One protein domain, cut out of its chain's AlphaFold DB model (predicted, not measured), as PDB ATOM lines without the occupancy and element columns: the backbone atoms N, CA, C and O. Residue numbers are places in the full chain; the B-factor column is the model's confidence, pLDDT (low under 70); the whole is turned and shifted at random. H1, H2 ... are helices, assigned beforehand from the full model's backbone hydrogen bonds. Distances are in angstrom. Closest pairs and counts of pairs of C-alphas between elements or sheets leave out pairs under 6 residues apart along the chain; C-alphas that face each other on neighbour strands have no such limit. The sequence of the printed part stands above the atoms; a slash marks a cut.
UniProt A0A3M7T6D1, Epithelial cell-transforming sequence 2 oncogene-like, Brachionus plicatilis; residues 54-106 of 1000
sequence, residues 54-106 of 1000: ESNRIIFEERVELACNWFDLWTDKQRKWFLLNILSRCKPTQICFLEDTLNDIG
ATOM      1  N   GLU A  54     186.146 206.266 160.052       71.25
ATOM      2  CA  GLU A  54     187.383 206.153 160.822       71.25
ATOM      3  C   GLU A  54     187.110 206.436 162.304       71.25
ATOM      4  O   GLU A  54     187.341 205.566 163.146       71.25
ATOM      5  N   SER A  55     186.436 207.551 162.619       71.94
ATOM      6  CA  SER A  55     185.947 207.817 163.984       71.94
ATOM      7  C   SER A  55     184.971 206.745 164.493       71.94
ATOM      8  O   SER A  55     184.969 206.422 165.680       71.94
ATOM      9  N   ASN A  56     184.133 206.169 163.622       76.25
ATOM     10  CA  ASN A  56     183.204 205.098 164.007       76.25
ATOM     11  C   ASN A  56     183.953 203.803 164.368       76.25
ATOM     12  O   ASN A  56     183.634 203.171 165.374       76.25
ATOM     13  N   ARG A  57     184.993 203.448 163.601       77.06
ATOM     14  CA  ARG A  57     185.859 202.301 163.899       77.06
ATOM     15  C   ARG A  57     186.566 202.456 165.249       77.06
ATOM     16  O   ARG A  57     186.504 201.531 166.051       77.06
ATOM     17  N   ILE A  58     187.164 203.619 165.517       76.88
ATOM     18  CA  ILE A  58     187.855 203.899 166.789       76.88
ATOM     19  C   ILE A  58     186.889 203.727 167.973       76.88
ATOM     20  O   ILE A  58     187.182 202.998 168.915       76.88
ATOM     21  N   ILE A  59     185.686 204.304 167.887       78.88
ATOM     22  CA  ILE A  59     184.664 204.193 168.942       78.88
ATOM     23  C   ILE A  59     184.136 202.752 169.098       78.88
ATOM     24  O   ILE A  59     183.725 202.357 170.191       78.88
ATOM     25  N   PHE A  60     184.127 201.942 168.034       79.12
ATOM     26  CA  PHE A  60     183.819 200.513 168.142       79.12
ATOM     27  C   PHE A  60     184.925 199.756 168.894       79.12
ATOM     28  O   PHE A  60     184.612 199.001 169.812       79.12
ATOM     29  N   GLU A  61     186.193 199.996 168.555       81.25
ATOM     30  CA  GLU A  61     187.351 199.374 169.209       81.25
ATOM     31  C   GLU A  61     187.411 199.750 170.709       81.25
ATOM     32  O   GLU A  61     187.462 198.852 171.552       81.25
ATOM     33  N   GLU A  62     187.228 201.032 171.065       81.50
ATOM     34  CA  GLU A  62     187.095 201.494 172.463       81.50
ATOM     35  C   GLU A  62     185.954 200.786 173.220       81.50
ATOM     36  O   GLU A  62     186.103 200.395 174.380       81.50
ATOM     37  N   ARG A  63     184.786 200.606 172.585       83.50
ATOM     38  CA  ARG A  63     183.621 199.950 173.211       83.50
ATOM     39  C   ARG A  63     183.828 198.456 173.429       83.50
ATOM     40  O   ARG A  63     183.340 197.930 174.430       83.50
ATOM     41  N   VAL A  64     184.528 197.781 172.517       82.69
ATOM     42  CA  VAL A  64     184.906 196.370 172.674       82.69
ATOM     43  C   VAL A  64     185.890 196.223 173.833       82.69
ATOM     44  O   VAL A  64     185.656 195.398 174.714       82.69
ATOM     45  N   GLU A  65     186.923 197.067 173.906       83.50
ATOM     46  CA  GLU A  65     187.880 197.059 175.019       83.50
ATOM     47  C   GLU A  65     187.188 197.299 176.375       83.50
ATOM     48  O   GLU A  65     187.442 196.583 177.348       83.50
ATOM     49  N   LEU A  66     186.255 198.255 176.448       86.00
ATOM     50  CA  LEU A  66     185.493 198.547 177.668       86.00
ATOM     51  C   LEU A  66     184.604 197.354 178.084       86.00
ATOM     52  O   LEU A  66     184.543 197.006 179.266       86.00
ATOM     53  N   ALA A  67     183.976 196.669 177.122       85.56
ATOM     54  CA  ALA A  67     183.197 195.458 177.379       85.56
ATOM     55  C   ALA A  67     184.065 194.282 177.873       85.56
ATOM     56  O   ALA A  67     183.660 193.584 178.804       85.56
ATOM     57  N   CYS A  68     185.268 194.095 177.318       83.81
ATOM     58  CA  CYS A  68     186.237 193.104 177.799       83.81
ATOM     59  C   CYS A  68     186.681 193.400 179.241       83.81
ATOM     60  O   CYS A  68     186.623 192.519 180.095       83.81
ATOM     61  N   ASN A  69     187.015 194.658 179.551       86.19
ATOM     62  CA  ASN A  69     187.372 195.078 180.911       86.19
ATOM     63  C   ASN A  69     186.245 194.818 181.931       86.19
ATOM     64  O   ASN A  69     186.515 194.448 183.073       86.19
ATOM     65  N   TRP A  70     184.971 194.970 181.546       88.94
ATOM     66  CA  TRP A  70     183.846 194.573 182.401       88.94
ATOM     67  C   TRP A  70     183.702 193.056 182.534       88.94
ATOM     68  O   TRP A  70     183.473 192.574 183.644       88.94
ATOM     69  N   PHE A  71     183.873 192.306 181.443       89.06
ATOM     70  CA  PHE A  71     183.839 190.843 181.461       89.06
ATOM     71  C   PHE A  71     184.895 190.259 182.406       89.06
ATOM     72  O   PHE A  71     184.600 189.322 183.155       89.06
ATOM     73  N   ASP A  72     186.091 190.850 182.447       87.12
ATOM     74  CA  ASP A  72     187.152 190.389 183.339       87.12
ATOM     75  C   ASP A  72     186.918 190.692 184.825       87.12
ATOM     76  O   ASP A  72     187.372 189.939 185.690       87.12
ATOM     77  N   LEU A  73     186.112 191.706 185.140       86.94
ATOM     78  CA  LEU A  73     185.686 192.009 186.509       86.94
ATOM     79  C   LEU A  73     184.515 191.132 187.002       86.94
ATOM     80  O   LEU A  73     184.134 191.221 188.170       86.94
ATOM     81  N   TRP A  74     183.929 190.278 186.153       89.88
ATOM     82  CA  TRP A  74     182.803 189.410 186.522       89.88
ATOM     83  C   TRP A  74     183.227 188.021 187.014       89.88
ATOM     84  O   TRP A  74     184.209 187.431 186.557       89.88
ATOM     85  N   THR A  75     182.423 187.452 187.919       87.38
ATOM     86  CA  THR A  75     182.598 186.067 188.391       87.38
ATOM     87  C   THR A  75     182.265 185.048 187.297       87.38
ATOM     88  O   THR A  75     181.453 185.318 186.416       87.38
ATOM     89  N   ASP A  76     182.822 183.837 187.381       80.25
ATOM     90  CA  ASP A  76     182.602 182.749 186.409       80.25
ATOM     91  C   ASP A  76     181.113 182.485 186.083       80.25
ATOM     92  O   ASP A  76     180.742 182.350 184.917       80.25
ATOM     93  N   LYS A  77     180.229 182.507 187.094       79.88
ATOM     94  CA  LYS A  77     178.775 182.367 186.889       79.88
ATOM     95  C   LYS A  77     178.183 183.519 186.068       79.88
ATOM     96  O   LYS A  77     177.347 183.279 185.200       79.88
ATOM     97  N   GLN A  78     178.612 184.754 186.328       83.25
ATOM     98  CA  GLN A  78     178.163 185.943 185.596       83.25
ATOM     99  C   GLN A  78     178.719 185.960 184.166       83.25
ATOM    100  O   GLN A  78     177.953 186.197 183.237       83.25
ATOM    101  N   ARG A  79     180.003 185.618 183.974       85.88
ATOM    102  CA  ARG A  79     180.627 185.455 182.648       85.88
ATOM    103  C   ARG A  79     179.858 184.438 181.796       85.88
ATOM    104  O   ARG A  79     179.467 184.753 180.677       85.88
ATOM    105  N   LYS A  80     179.557 183.252 182.342       81.62
ATOM    106  CA  LYS A  80     178.776 182.205 181.652       81.62
ATOM    107  C   LYS A  80     177.352 182.653 181.312       81.62
ATOM    108  O   LYS A  80     176.898 182.437 180.193       81.62
ATOM    109  N   TRP A  81     176.663 183.325 182.236       88.06
ATOM    110  CA  TRP A  81     175.321 183.866 181.981       88.06
ATOM    111  C   TRP A  81     175.319 184.985 180.924       88.06
ATOM    112  O   TRP A  81     174.409 185.052 180.100       88.06
ATOM    113  N   PHE A  82     176.353 185.830 180.896       87.62
ATOM    114  CA  PHE A  82     176.536 186.858 179.872       87.62
ATOM    115  C   PHE A  82     176.792 186.253 178.486       87.62
ATOM    116  O   PHE A  82     176.113 186.626 177.531       87.62
ATOM    117  N   LEU A  83     177.690 185.264 178.380       86.88
ATOM    118  CA  LEU A  83     177.949 184.544 177.127       86.88
ATOM    119  C   LEU A  83     176.673 183.892 176.574       86.88
ATOM    120  O   LEU A  83     176.368 184.063 175.398       86.88
ATOM    121  N   LEU A  84     175.870 183.238 177.421       85.44
ATOM    122  CA  LEU A  84     174.574 182.672 177.017       85.44
ATOM    123  C   LEU A  84     173.578 183.736 176.513       85.44
ATOM    124  O   LEU A  84     172.814 183.464 175.590       85.44
ATOM    125  N   ASN A  85     173.595 184.952 177.072       86.81
ATOM    126  CA  ASN A  85     172.767 186.078 176.612       86.81
ATOM    127  C   ASN A  85     173.277 186.755 175.327       86.81
ATOM    128  O   ASN A  85     172.502 187.446 174.665       86.81
ATOM    129  N   ILE A  86     174.555 186.587 174.976       85.75
ATOM    130  CA  ILE A  86     175.081 186.971 173.661       85.75
ATOM    131  C   ILE A  86     174.706 185.902 172.634       85.75
ATOM    132  O   ILE A  86     174.080 186.224 171.630       85.75
ATOM    133  N   LEU A  87     175.009 184.631 172.921       84.94
ATOM    134  CA  LEU A  87     174.748 183.499 172.026       84.94
ATOM    135  C   LEU A  87     173.265 183.381 171.644       84.94
ATOM    136  O   LEU A  87     172.957 183.177 170.475       84.94
ATOM    137  N   SER A  88     172.338 183.603 172.584       82.19
ATOM    138  CA  SER A  88     170.889 183.602 172.307       82.19
ATOM    139  C   SER A  88     170.391 184.779 171.452       82.19
ATOM    140  O   SER A  88     169.220 184.813 171.075       82.19
ATOM    141  N   ARG A  89     171.265 185.743 171.135       84.75
ATOM    142  CA  ARG A  89     171.005 186.890 170.248       84.75
ATOM    143  C   ARG A  89     171.825 186.840 168.953       84.75
ATOM    144  O   ARG A  89     171.627 187.689 168.084       84.75
ATOM    145  N   CYS A  90     172.730 185.872 168.812       87.50
ATOM    146  CA  CYS A  90     173.495 185.645 167.592       87.50
ATOM    147  C   CYS A  90     172.613 185.036 166.491       87.50
ATOM    148  O   CYS A  90     171.749 184.198 166.742       87.50
ATOM    149  N   LYS A  91     172.863 185.429 165.240       85.38
ATOM    150  CA  LYS A  91     172.304 184.759 164.055       85.38
ATOM    151  C   LYS A  91     173.053 183.442 163.787       85.38
ATOM    152  O   LYS A  91     174.223 183.361 164.154       85.38
ATOM    153  N   PRO A  92     172.466 182.457 163.078       79.31
ATOM    154  CA  PRO A  92     173.126 181.178 162.795       79.31
ATOM    155  C   PRO A  92     174.541 181.314 162.210       79.31
ATOM    156  O   PRO A  92     175.464 180.673 162.694       79.31
ATOM    157  N   THR A  93     174.756 182.240 161.270       78.81
ATOM    158  CA  THR A  93     176.084 182.513 160.685       78.81
ATOM    159  C   THR A  93     177.118 183.044 161.684       78.81
ATOM    160  O   THR A  93     178.311 182.829 161.503       78.81
ATOM    161  N   GLN A  94     176.680 183.717 162.751       83.50
ATOM    162  CA  GLN A  94     177.545 184.170 163.846       83.50
ATOM    163  C   GLN A  94     177.820 183.045 164.853       83.50
ATOM    164  O   GLN A  94     178.851 183.070 165.514       83.50
ATOM    165  N   ILE A  95     176.914 182.066 164.964       80.44
ATOM    166  CA  ILE A  95     177.104 180.872 165.794       80.44
ATOM    167  C   ILE A  95     178.110 179.927 165.126       80.44
ATOM    168  O   ILE A  95     179.031 179.496 165.806       80.44
ATOM    169  N   CYS A  96     178.023 179.704 163.807       76.25
ATOM    170  CA  CYS A  96     179.036 178.951 163.050       76.25
ATOM    171  C   CYS A  96     180.443 179.547 163.230       76.25
ATOM    172  O   CYS A  96     181.349 178.848 163.660       76.25
ATOM    173  N   PHE A  97     180.601 180.863 163.040       80.81
ATOM    174  CA  PHE A  97     181.882 181.550 163.260       80.81
ATOM    175  C   PHE A  97     182.443 181.374 164.689       80.81
ATOM    176  O   PHE A  97     183.659 181.316 164.887       80.81
ATOM    177  N   LEU A  98     181.568 181.285 165.698       78.88
ATOM    178  CA  LEU A  98     181.957 181.004 167.082       78.88
ATOM    179  C   LEU A  98     182.281 179.521 167.319       78.88
ATOM    180  O   LEU A  98     183.140 179.227 168.140       78.88
ATOM    181  N   GLU A  99     181.635 178.595 166.613       73.38
ATOM    182  CA  GLU A  99     181.978 177.169 166.636       73.38
ATOM    183  C   GLU A  99     183.358 176.930 166.006       73.38
ATOM    184  O   GLU A  99     184.211 176.309 166.638       73.38
ATOM    185  N   ASP A 100     183.619 177.513 164.832       74.75
ATOM    186  CA  ASP A 100     184.912 177.454 164.142       74.75
ATOM    187  C   ASP A 100     186.043 178.008 165.030       74.75
ATOM    188  O   ASP A 100     187.013 177.308 165.320       74.75
ATOM    189  N   THR A 101     185.881 179.219 165.579       72.75
ATOM    190  CA  THR A 101     186.907 179.814 166.459       72.75
ATOM    191  C   THR A 101     187.063 179.100 167.809       72.75
ATOM    192  O   THR A 101     188.159 179.105 168.368       72.75
ATOM    193  N   LEU A 102     186.031 178.435 168.347       70.25
ATOM    194  CA  LEU A 102     186.176 177.583 169.540       70.25
ATOM    195  C   LEU A 102     186.898 176.259 169.243       70.25
ATOM    196  O   LEU A 102     187.580 175.731 170.129       70.25
ATOM    197  N   ASN A 103     186.784 175.745 168.016       63.62
ATOM    198  CA  ASN A 103     187.554 174.595 167.549       63.62
ATOM    199  C   ASN A 103     189.038 174.963 167.366       63.62
ATOM    200  O   ASN A 103     189.889 174.233 167.873       63.62
ATOM    201  N   ASP A 104     189.351 176.124 166.774       64.12
ATOM    202  CA  ASP A 104     190.728 176.640 166.637       64.12
ATOM    203  C   ASP A 104     191.433 176.862 167.992       64.12
ATOM    204  O   ASP A 104     192.646 176.689 168.114       64.12
ATOM    205  N   ILE A 105     190.679 177.205 169.045       59.72
ATOM    206  CA  ILE A 105     191.196 177.354 170.422       59.72
ATOM    207  C   ILE A 105     191.429 175.976 171.101       59.72
ATOM    208  O   ILE A 105     191.941 175.900 172.220       59.72
ATOM    209  N   GLY A 106     191.108 174.862 170.431       48.72
ATOM    210  CA  GLY A 106     191.471 173.499 170.845       48.72
ATOM    211  C   GLY A 106     190.629 172.907 171.982       48.72
ATOM    212  O   GLY A 106     190.990 171.879 172.557       48.72
TER     213      GLY A 106
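Overview. This is residues 54 to 106 of the 1000 residues of the protein "Epithelial cell-transforming sequence 2 oncogene-like" of Brachionus plicatilis (UniProt A0A3M7T6D1). An open, three-armed zigzag of helices: the long H1 and H2 meet near their ends as a V, and H3 makes a second corner at the other end of H2. Residues 54 to 69 of H1 and 99 to 106, mostly H3, stick out. The printed part has 53 residues with three named helices, H1, H2, H3 in order, and no named strand; it is all helix, loose, with a radius of gyration of the C-alphas of 13.3 A and spans of 32 by 28 by 23 A.

Arrangement. H1, residues 54 to 72, and H2, residues 76 to 87, are close but not clearly touching; their closest C-alphas, of Phe 71 and Arg 79, are 6.4 A apart. They run opposite ways at a steep tilt of 38 degrees. H2 and H3, residues 92 to 104, are close but not clearly touching, opposite ways at a steep tilt of 45 degrees; the closest C-alphas, of Leu 87 and Ile 95, are 7.2 A apart. H1 and H3 are apart. Every O i to N i+4 pair is within hydrogen-bond range in H1, H2 and H3.

Along the chain. H1 is 27.5 A long from C-alpha 54 at (187.383, 206.153, 160.822), H2 16.4 A, and H3 18.6 A to C-alpha 104 at (190.728, 176.640, 166.637).

Size, cuts and confidence. The C-alphas farthest apart, of Glu 54 and Lys 77, are 36.3 A apart. The printed part has no cut, and both links are tight. Residues 103 to 106 have pLDDT under 70.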